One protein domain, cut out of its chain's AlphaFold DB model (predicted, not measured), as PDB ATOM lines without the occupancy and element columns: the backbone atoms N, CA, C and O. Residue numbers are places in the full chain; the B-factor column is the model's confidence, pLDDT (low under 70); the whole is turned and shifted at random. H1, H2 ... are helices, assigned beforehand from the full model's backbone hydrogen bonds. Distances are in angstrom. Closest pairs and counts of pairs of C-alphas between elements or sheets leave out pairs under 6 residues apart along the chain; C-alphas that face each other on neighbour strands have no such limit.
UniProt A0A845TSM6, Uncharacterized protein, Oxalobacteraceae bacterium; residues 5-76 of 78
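AT A GLANCE: This is residues 5 to 76 of the 78 residues of an uncharacterized protein of Oxalobacteraceae bacterium (UniProt A0A845TSM6). Two pairs of helices make this small domain, one pair set loosely over the other: H2 side by side with H3 in one pair, H1 with H4 in the other, and within each pair the two helices run opposite ways. The links from H1 to H2 and from H3 to H4 cross between the pairs at one end, while the link that turns H2 back into H3 is at the other end; contacts between the pairs are few. The printed part has 72 residues, with four named helices in the order H1, H2, H3, H4 and no named strand; the class is all helix. The whole is compact, with a radius of gyration of the C-alphas of 11.2 A, and its C-alphas span 28 by 25 by 19 A.

IN THESE COORDINATES: H2, the longest helix, holds residues 21 to 35 and measures 20.7 A from C-alpha 21 at (-3.659, -15.493, 34.171) to C-alpha 35. H3 is residues 43 to 52, 14.5 A long. H1, residues 5 to 16, begins at C-alpha 5 at (10.198, -16.271, 48.607) and is 16.5 A long. H4, residues 63 to 74, is also 16.5 A long and ends at C-alpha 74 at (12.302, -14.968, 45.061).

HOW THE PARTS SIT: H2 touches H3 and forms a helical hairpin with it; their closest C-alphas, those of Ser 25 and Gly 51, are 4.1 A apart. Their lines stand at a steep tilt of 42 degrees, and they run opposite ways. H2 is close to but not clearly touching H1, with the closest C-alphas, those of Leu 24 and Lys 14, 7.5 A apart; the tilt is a shallow 27 degrees, opposite ways. H2 and H4 are also close but not clearly touching, with the C-alphas of Pro 21 and Tyr 63 closest at 7.6 A; they run the same way at a shallow tilt of 30 degrees. H1 touches H4, opposite ways at a shallow tilt of 26 degrees, and their closest C-alphas are those of Ile 5 and Glu 74, 4.3 A apart. H1 and H3 are only just apart, at 8.4 A, and H3 and H4 are apart. In H1, H2, H3 and H4 every O i to N i+4 pair is within hydrogen-bond range.

THE WHOLE: The two C-alphas farthest apart in the domain, those of Ser 38 and Glu 58, are 30.3 A apart, and the first and last printed C-alphas, Ile 5 and Gly 76, are 6.7 A apart. The printed part has no cut. The link from H1 to H2 is tight, those from H2 to H3 and from H3 to H4 are short, and no link is long. The mean pLDDT of the printed part is 85.0; residues 57 to 59 and residue 76 are under 70.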
ATOM      1  N   ILE A   5       9.344 -15.341  49.358       89.75
ATOM      2  CA  ILE A   5      10.198 -16.271  48.607       89.75
ATOM      3  C   ILE A   5       9.433 -17.555  48.269       89.75
ATOM      4  O   ILE A   5       9.475 -18.009  47.125       89.75
ATOM      5  N   ASP A   6       8.723 -18.139  49.239       90.75
ATOM      6  CA  ASP A   6       7.944 -19.363  49.011       90.75
ATOM      7  C   ASP A   6       6.817 -19.117  48.009       90.75
ATOM      8  O   ASP A   6       6.618 -19.909  47.088       90.75
ATOM      9  N   PHE A   7       6.116 -17.990  48.146       91.38
ATOM     10  CA  PHE A   7       5.078 -17.601  47.201       91.38
ATOM     11  C   PHE A   7       5.642 -17.403  45.786       91.38
ATOM     12  O   PHE A   7       5.067 -17.923  44.831       91.38
ATOM     13  N   GLY A   8       6.782 -16.714  45.649       90.81
ATOM     14  CA  GLY A   8       7.463 -16.496  44.369       90.81
ATOM     15  C   GLY A   8       7.795 -17.803  43.647       90.81
ATOM     16  O   GLY A   8       7.447 -17.956  42.476       90.81
ATOM     17  N   LYS A   9       8.338 -18.792  44.371       91.81
ATOM     18  CA  LYS A   9       8.634 -20.131  43.829       91.81
ATOM     19  C   LYS A   9       7.391 -20.858  43.337       91.81
ATOM     20  O   LYS A   9       7.408 -21.474  42.268       91.81
ATOM     21  N   ILE A  10       6.303 -20.798  44.106       92.75
ATOM     22  CA  ILE A  10       5.046 -21.450  43.727       92.75
ATOM     23  C   ILE A  10       4.454 -20.762  42.494       92.75
ATOM     24  O   ILE A  10       4.080 -21.446  41.541       92.75
ATOM     25  N   LEU A  11       4.429 -19.425  42.470       91.75
ATOM     26  CA  LEU A  11       3.964 -18.647  41.321       91.75
ATOM     27  C   LEU A  11       4.779 -18.975  40.060       91.75
ATOM     28  O   LEU A  11       4.200 -19.262  39.014       91.75
ATOM     29  N   GLN A  12       6.109 -19.023  40.160       90.94
ATOM     30  CA  GLN A  12       6.982 -19.370  39.038       90.94
ATOM     31  C   GLN A  12       6.708 -20.790  38.518       90.94
ATOM     32  O   GLN A  12       6.668 -21.008  37.307       90.94
ATOM     33  N   SER A  13       6.487 -21.758  39.414       92.69
ATOM     34  CA  SER A  13       6.124 -23.122  39.020       92.69
ATOM     35  C   SER A  13       4.793 -23.168  38.274       92.69
ATOM     36  O   SER A  13       4.682 -23.889  37.290       92.69
ATOM     37  N   LYS A  14       3.792 -22.403  38.717       91.62
ATOM     38  CA  LYS A  14       2.476 -22.341  38.069       91.62
ATOM     39  C   LYS A  14       2.549 -21.731  36.676       91.62
ATOM     40  O   LYS A  14       2.038 -22.309  35.724       91.62
ATOM     41  N   ILE A  15       3.293 -20.635  36.539       89.25
ATOM     42  CA  ILE A  15       3.569 -20.015  35.240       89.25
ATOM     43  C   ILE A  15       4.269 -21.007  34.300       89.25
ATOM     44  O   ILE A  15       3.867 -21.156  33.150       89.25
ATOM     45  N   LYS A  16       5.293 -21.725  34.788       89.56
ATOM     46  CA  LYS A  16       6.014 -22.749  34.008       89.56
ATOM     47  C   LYS A  16       5.122 -23.916  33.579       89.56
ATOM     48  O   LYS A  16       5.373 -24.502  32.531       89.56
ATOM     49  N   ASN A  17       4.094 -24.234  34.362       90.94
ATOM     50  CA  ASN A  17       3.112 -25.264  34.030       90.94
ATOM     51  C   ASN A  17       2.086 -24.807  32.979       90.94
ATOM     52  O   ASN A  17       1.296 -25.628  32.521       90.94
ATOM     53  N   GLY A  18       2.111 -23.532  32.575       86.31
ATOM     54  CA  GLY A  18       1.171 -22.975  31.606       86.31
ATOM     55  C   GLY A  18      -0.179 -22.587  32.210       86.31
ATOM     56  O   GLY A  18      -1.133 -22.425  31.454       86.31
ATOM     57  N   ASP A  19      -0.266 -22.431  33.538       89.12
ATOM     58  CA  ASP A  19      -1.461 -21.898  34.202       89.12
ATOM     59  C   ASP A  19      -1.766 -20.503  33.621       89.12
ATOM     60  O   ASP A  19      -0.879 -19.642  33.583       89.12
ATOM     61  N   ASP A  20      -2.995 -20.281  33.144       85.00
ATOM     62  CA  ASP A  20      -3.414 -19.005  32.557       85.00
ATOM     63  C   ASP A  20      -3.587 -17.893  33.617       85.00
ATOM     64  O   ASP A  20      -3.753 -18.183  34.807       85.00
ATOM     65  N   PRO A  21      -3.551 -16.604  33.224       82.31
ATOM     66  CA  PRO A  21      -3.659 -15.493  34.171       82.31
ATOM     67  C   PRO A  21      -4.936 -15.495  35.023       82.31
ATOM     68  O   PRO A  21      -4.882 -15.084  36.181       82.31
ATOM     69  N   VAL A  22      -6.065 -15.986  34.499       85.12
ATOM     70  CA  VAL A  22      -7.330 -16.066  35.250       85.12
ATOM     71  C   VAL A  22      -7.207 -17.115  36.350       85.12
ATOM     72  O   VAL A  22      -7.553 -16.858  37.504       85.12
ATOM     73  N   PHE A  23      -6.639 -18.274  36.023       89.31
ATOM     74  CA  PHE A  23      -6.373 -19.327  36.995       89.31
ATOM     75  C   PHE A  23      -5.375 -18.888  38.073       89.31
ATOM     76  O   PHE A  23      -5.559 -19.185  39.257       89.31
ATOM     77  N   LEU A  24      -4.324 -18.163  37.685       90.56
ATOM     78  CA  LEU A  24      -3.353 -17.596  38.621       90.56
ATOM     79  C   LEU A  24      -3.999 -16.572  39.560       90.56
ATOM     80  O   LEU A  24      -3.662 -16.551  40.746       90.56
ATOM     81  N   SER A  25      -4.942 -15.776  39.054       89.31
ATOM     82  CA  SER A  25      -5.691 -14.793  39.836       89.31
ATOM     83  C   SER A  25      -6.565 -15.463  40.903       89.31
ATOM     84  O   SER A  25      -6.372 -15.238  42.102       89.31
ATOM     85  N   ASP A  26      -7.428 -16.402  40.507       90.75
ATOM     86  CA  ASP A  26      -8.274 -17.157  41.442       90.75
ATOM     87  C   ASP A  26      -7.437 -17.944  42.469       90.75
ATOM     88  O   ASP A  26      -7.731 -17.964  43.670       90.75
ATOM     89  N   TRP A  27      -6.328 -18.548  42.031       93.25
ATOM     90  CA  TRP A  27      -5.393 -19.218  42.931       93.25
ATOM     91  C   TRP A  27      -4.808 -18.259  43.976       93.25
ATOM     92  O   TRP A  27      -4.802 -18.586  45.167       93.25
ATOM     93  N   ALA A  28      -4.329 -17.088  43.559       92.19
ATOM     94  CA  ALA A  28      -3.755 -16.100  44.463       92.19
ATOM     95  C   ALA A  28      -4.789 -15.635  45.495       92.19
ATOM     96  O   ALA A  28      -4.519 -15.648  46.698       92.19
ATOM     97  N   TYR A  29      -6.012 -15.340  45.053       90.62
ATOM     98  CA  TYR A  29      -7.093 -14.945  45.947       90.62
ATOM     99  C   TYR A  29      -7.426 -16.037  46.980       90.62
ATOM    100  O   TYR A  29      -7.567 -15.756  48.173       90.62
ATOM    101  N   LYS A  30      -7.441 -17.313  46.575       91.62
ATOM    102  CA  LYS A  30      -7.607 -18.452  47.498       91.62
ATOM    103  C   LYS A  30      -6.475 -18.554  48.520       91.62
ATOM    104  O   LYS A  30      -6.741 -18.825  49.694       91.62
ATOM    105  N   ILE A  31      -5.225 -18.310  48.114       91.12
ATOM    106  CA  ILE A  31      -4.091 -18.248  49.050       91.12
ATOM    107  C   ILE A  31      -4.298 -17.118  50.057       91.12
ATOM    108  O   ILE A  31      -4.100 -17.345  51.253       91.12
ATOM    109  N   TYR A  32      -4.734 -15.939  49.605       90.31
ATOM    110  CA  TYR A  32      -5.044 -14.818  50.489       90.31
ATOM    111  C   TYR A  32      -6.126 -15.183  51.510       90.31
ATOM    112  O   TYR A  32      -5.903 -15.026  52.709       90.31
ATOM    113  N   LEU A  33      -7.262 -15.731  51.071       88.69
ATOM    114  CA  LEU A  33      -8.348 -16.126  51.972       88.69
ATOM    115  C   LEU A  33      -7.886 -17.164  53.007       88.69
ATOM    116  O   LEU A  33      -8.156 -17.004  54.199       88.69
ATOM    117  N   GLY A  34      -7.139 -18.182  52.568       87.69
ATOM    118  CA  GLY A  34      -6.655 -19.261  53.431       87.69
ATOM    119  C   GLY A  34      -5.532 -18.858  54.392       87.69
ATOM    120  O   GLY A  34      -5.371 -19.482  55.438       87.69
ATOM    121  N   ASN A  35      -4.766 -17.810  54.068       85.12
ATOM    122  CA  ASN A  35      -3.569 -17.427  54.819       85.12
ATOM    123  C   ASN A  35      -3.607 -15.993  55.350       85.12
ATOM    124  O   ASN A  35      -2.618 -15.569  55.929       85.12
ATOM    125  N   SER A  36      -4.712 -15.254  55.224       76.62
ATOM    126  CA  SER A  36      -4.817 -13.811  55.534       76.62
ATOM    127  C   SER A  36      -4.266 -13.386  56.905       76.62
ATOM    128  O   SER A  36      -3.817 -12.253  57.059       76.62
ATOM    129  N   ARG A  37      -4.257 -14.289  57.896       80.06
ATOM    130  CA  ARG A  37      -3.710 -14.071  59.251       80.06
ATOM    131  C   ARG A  37      -2.242 -14.503  59.432       80.06
ATOM    132  O   ARG A  37      -1.682 -14.308  60.503       80.06
ATOM    133  N   SER A  38      -1.636 -15.129  58.425       84.44
ATOM    134  CA  SER A  38      -0.298 -15.747  58.437       84.44
ATOM    135  C   SER A  38       0.517 -15.438  57.167       84.44
ATOM    136  O   SER A  38       1.357 -16.241  56.749       84.44
ATOM    137  N   LEU A  39       0.274 -14.282  56.543       84.62
ATOM    138  CA  LEU A  39       1.106 -13.760  55.455       84.62
ATOM    139  C   LEU A  39       2.198 -12.846  56.008       84.62
ATOM    140  O   LEU A  39       1.979 -12.104  56.966       84.62
ATOM    141  N   GLU A  40       3.364 -12.890  55.375       85.31
ATOM    142  CA  GLU A  40       4.426 -11.911  55.588       85.31
ATOM    143  C   GLU A  40       3.955 -10.483  55.239       85.31
ATOM    144  O   GLU A  40       3.110 -10.277  54.360       85.31
ATOM    145  N   SER A  41       4.510  -9.477  55.922       78.44
ATOM    146  CA  SER A  41       4.226  -8.069  55.624       78.44
ATOM    147  C   SER A  41       4.599  -7.727  54.173       78.44
ATOM    148  O   SER A  41       5.650  -8.128  53.674       78.44
ATOM    149  N   GLY A  42       3.716  -7.020  53.463       78.75
ATOM    150  CA  GLY A  42       3.869  -6.690  52.039       78.75
ATOM    151  C   GLY A  42       3.560  -7.834  51.061       78.75
ATOM    152  O   GLY A  42       3.242  -7.562  49.909       78.75
ATOM    153  N   LEU A  43       3.563  -9.104  51.493       86.31
ATOM    154  CA  LEU A  43       3.094 -10.210  50.643       86.31
ATOM    155  C   LEU A  43       1.577 -10.137  50.430       86.31
ATOM    156  O   LEU A  43       1.075 -10.449  49.356       86.31
ATOM    157  N   LYS A  44       0.844  -9.701  51.455       87.88
ATOM    158  CA  LYS A  44      -0.612  -9.554  51.401       87.88
ATOM    159  C   LYS A  44      -1.080  -8.719  50.206       87.88
ATOM    160  O   LYS A  44      -1.951  -9.172  49.468       87.88
ATOM    161  N   ASP A  45      -0.502  -7.536  50.028       85.19
ATOM    162  CA  ASP A  45      -0.926  -6.597  48.986       85.19
ATOM    163  C   ASP A  45      -0.597  -7.144  47.595       85.19
ATOM    164  O   ASP A  45      -1.397  -7.027  46.672       85.19
ATOM    165  N   PHE A  46       0.534  -7.846  47.468       86.31
ATOM    166  CA  PHE A  46       0.892  -8.540  46.238       86.31
ATOM    167  C   PHE A  46      -0.137  -9.613  45.857       86.31
ATOM    168  O   PHE A  46      -0.617  -9.644  44.726       86.31
ATOM    169  N   ILE A  47      -0.485 -10.494  46.801       89.44
ATOM    170  CA  ILE A  47      -1.427 -11.591  46.547       89.44
ATOM    171  C   ILE A  47      -2.816 -11.039  46.204       89.44
ATOM    172  O   ILE A  47      -3.488 -11.586  45.333       89.44
ATOM    173  N   LEU A  48      -3.231  -9.949  46.855       87.94
ATOM    174  CA  LEU A  48      -4.477  -9.259  46.534       87.94
ATOM    175  C   LEU A  48      -4.461  -8.674  45.119       87.94
ATOM    176  O   LEU A  48      -5.390  -8.936  44.367       87.94
ATOM    177  N   ASN A  49      -3.400  -7.963  44.727       85.56
ATOM    178  CA  ASN A  49      -3.279  -7.410  43.374       85.56
ATOM    179  C   ASN A  49      -3.300  -8.503  42.301       85.56
ATOM    180  O   ASN A  49      -4.026  -8.389  41.318       85.56
ATOM    181  N   LEU A  50      -2.566  -9.599  42.518       88.00
ATOM    182  CA  LEU A  50      -2.602 -10.756  41.624       88.00
ATOM    183  C   LEU A  50      -4.016 -11.365  41.555       88.00
ATOM    184  O   LEU A  50      -4.489 -11.729  40.480       88.00
ATOM    185  N   GLY A  51      -4.708 -11.434  42.693       87.94
ATOM    186  CA  GLY A  51      -6.066 -11.962  42.809       87.94
ATOM    187  C   GLY A  51      -7.177 -11.092  42.215       87.94
ATOM    188  O   GLY A  51      -8.281 -11.592  42.055       87.94
ATOM    189  N   MET A  52      -6.903  -9.828  41.883       84.19
ATOM    190  CA  MET A  52      -7.874  -8.915  41.257       84.19
ATOM    191  C   MET A  52      -7.705  -8.806  39.734       84.19
ATOM    192  O   MET A  52      -8.542  -8.203  39.067       84.19
ATOM    193  N   MET A  53      -6.656  -9.401  39.156       83.31
ATOM    194  CA  MET A  53      -6.382  -9.303  37.717       83.31
ATOM    195  C   MET A  53      -7.532  -9.775  36.824       83.31
ATOM    196  O   MET A  53      -7.723  -9.215  35.748       83.31
ATOM    197  N   SER A  54      -8.281 -10.806  37.231       74.06
ATOM    198  CA  SER A  54      -9.396 -11.319  36.425       74.06
ATOM    199  C   SER A  54     -10.580 -10.358  36.343       74.06
ATOM    200  O   SER A  54     -11.320 -10.401  35.360       74.06
ATOM    201  N   ASP A  55     -10.764  -9.514  37.359       71.25
ATOM    202  CA  ASP A  55     -11.893  -8.583  37.451       71.25
ATOM    203  C   ASP A  55     -11.629  -7.304  36.649       71.25
ATOM    204  O   ASP A  55     -12.560  -6.642  36.188       71.25
ATOM    205  N   GLU A  56     -10.352  -6.998  36.419       71.56
ATOM    206  CA  GLU A  56      -9.879  -5.802  35.735       71.56
ATOM    207  C   GLU A  56      -8.869  -6.166  34.617       71.56
ATOM    208  O   GLU A  56      -7.652  -6.033  34.786       71.56
ATOM    209  N   PRO A  57      -9.343  -6.631  33.439       65.12
ATOM    210  CA  PRO A  57      -8.487  -7.166  32.369       65.12
ATOM    211  C   PRO A  57      -7.474  -6.157  31.814       65.12
ATOM    212  O   PRO A  57      -6.406  -6.528  31.337       65.12
ATOM    213  N   GLU A  58      -7.808  -4.874  31.882       67.75
ATOM    214  CA  GLU A  58      -6.956  -3.757  31.464       67.75
ATOM    215  C   GLU A  58      -5.782  -3.489  32.422       67.75
ATOM    216  O   GLU A  58      -4.801  -2.862  32.026       67.75
ATOM    217  N   PHE A  59      -5.838  -4.042  33.637       67.12
ATOM    218  CA  PHE A  59      -4.770  -4.023  34.641       67.12
ATOM    219  C   PHE A  59      -4.150  -5.417  34.868       67.12
ATOM    220  O   PHE A  59      -3.365  -5.615  35.798       67.12
ATOM    221  N   SER A  60      -4.475  -6.394  34.013       75.31
ATOM    222  CA  SER A  60      -3.898  -7.736  34.075       75.31
ATOM    223  C   SER A  60      -2.407  -7.729  33.739       75.31
ATOM    224  O   SER A  60      -2.004  -7.275  32.670       75.31
ATOM    225  N   TYR A  61      -1.591  -8.336  34.604       78.12
ATOM    226  CA  TYR A  61      -0.209  -8.665  34.266       78.12
ATOM    227  C   TYR A  61      -0.143  -9.615  33.064       78.12
ATOM    228  O   TYR A  61      -0.784 -10.669  33.017       78.12
ATOM    229  N   THR A  62       0.721  -9.283  32.117       83.25
ATOM    230  CA  THR A  62       1.208 -10.206  31.097       83.25
ATOM    231  C   THR A  62       2.032 -11.329  31.734       83.25
ATOM    232  O   THR A  62       2.584 -11.196  32.828       83.25
ATOM    233  N   TYR A  63       2.214 -12.437  31.012       81.56
ATOM    234  CA  TYR A  63       3.110 -13.515  31.447       81.56
ATOM    235  C   TYR A  63       4.534 -13.035  31.761       81.56
ATOM    236  O   TYR A  63       5.151 -13.517  32.709       81.56
ATOM    237  N   ALA A  64       5.062 -12.081  30.989       83.81
ATOM    238  CA  ALA A  64       6.394 -11.531  31.217       83.81
ATOM    239  C   ALA A  64       6.469 -10.754  32.541       83.81
ATOM    240  O   ALA A  64       7.431 -10.908  33.296       83.81
ATOM    241  N   GLU A  65       5.434  -9.973  32.853       86.38
ATOM    242  CA  GLU A  65       5.326  -9.249  34.122       86.38
ATOM    243  C   GLU A  65       5.180 -10.216  35.297       86.38
ATOM    244  O   GLU A  65       5.907 -10.084  36.277       86.38
ATOM    245  N   LEU A  66       4.347 -11.253  35.172       86.81
ATOM    246  CA  LEU A  66       4.205 -12.296  36.193       86.81
ATOM    247  C   LEU A  66       5.533 -13.006  36.495       86.81
ATOM    248  O   LEU A  66       5.858 -13.237  37.660       86.81
ATOM    249  N   ILE A  67       6.334 -13.306  35.465       86.19
ATOM    250  CA  ILE A  67       7.680 -13.878  35.636       86.19
ATOM    251  C   ILE A  67       8.604 -12.887  36.353       86.19
ATOM    252  O   ILE A  67       9.321 -13.270  37.279       86.19
ATOM    253  N   GLY A  68       8.590 -11.613  35.948       86.06
ATOM    254  CA  GLY A  68       9.384 -10.559  36.583       86.06
ATOM    255  C   GLY A  68       9.048 -10.380  38.065       86.06
ATOM    256  O   GLY A  68       9.948 -10.290  38.906       86.06
ATOM    257  N   LEU A  69       7.759 -10.404  38.398       84.94
ATOM    258  CA  LEU A  69       7.263 -10.324  39.769       84.94
ATOM    259  C   LEU A  69       7.662 -11.555  40.590       84.94
ATOM    260  O   LEU A  69       8.206 -11.399  41.683       84.94
ATOM    261  N   ALA A  70       7.485 -12.766  40.051       85.19
ATOM    262  CA  ALA A  70       7.894 -14.002  40.719       85.19
ATOM    263  C   ALA A  70       9.398 -14.001  41.050       85.19
ATOM    264  O   ALA A  70       9.784 -14.252  42.190       85.19
ATOM    265  N   ASN A  71      10.246 -13.614  40.091       85.62
ATOM    266  CA  ASN A  71      11.695 -13.519  40.292       85.62
ATOM    267  C   ASN A  71      12.081 -12.438  41.320       85.62
ATOM    268  O   ASN A  71      13.049 -12.601  42.068       85.62
ATOM    269  N   SER A  72      11.333 -11.330  41.372       84.56
ATOM    270  CA  SER A  72      11.572 -10.243  42.333       84.56
ATOM    271  C   SER A  72      11.244 -10.672  43.765       84.56
ATOM    272  O   SER A  72      12.006 -10.365  44.685       84.56
ATOM    273  N   LEU A  73      10.164 -11.443  43.935       84.50
ATOM    274  CA  LEU A  73       9.774 -12.056  45.205       84.50
ATOM    275  C   LEU A  73      10.787 -13.112  45.668       84.50
ATOM    276  O   LEU A  73      11.185 -13.105  46.831       84.50
ATOM    277  N   GLU A  74      11.259 -13.973  44.762       80.94
ATOM    278  CA  GLU A  74      12.302 -14.968  45.061       80.94
ATOM    279  C   GLU A  74      13.625 -14.328  45.496       80.94
ATOM    280  O   GLU A  74      14.323 -14.860  46.360       80.94
ATOM    281  N   SER A  75      13.962 -13.173  44.919       79.88
ATOM    282  CA  SER A  75      15.211 -12.456  45.196       79.88
ATOM    283  C   SER A  75      15.150 -11.569  46.449       79.88
ATOM    284  O   SER A  75      16.150 -10.930  46.778       79.88
ATOM    285  N   GLY A  76      13.992 -11.470  47.116       67.69
ATOM    286  CA  GLY A  76      13.790 -10.590  48.273       67.69
ATOM    287  C   GLY A  76      13.836  -9.092  47.943       67.69
ATOM    288  O   GLY A  76      14.141  -8.284  48.816       67.69
TER     289      GLY A  76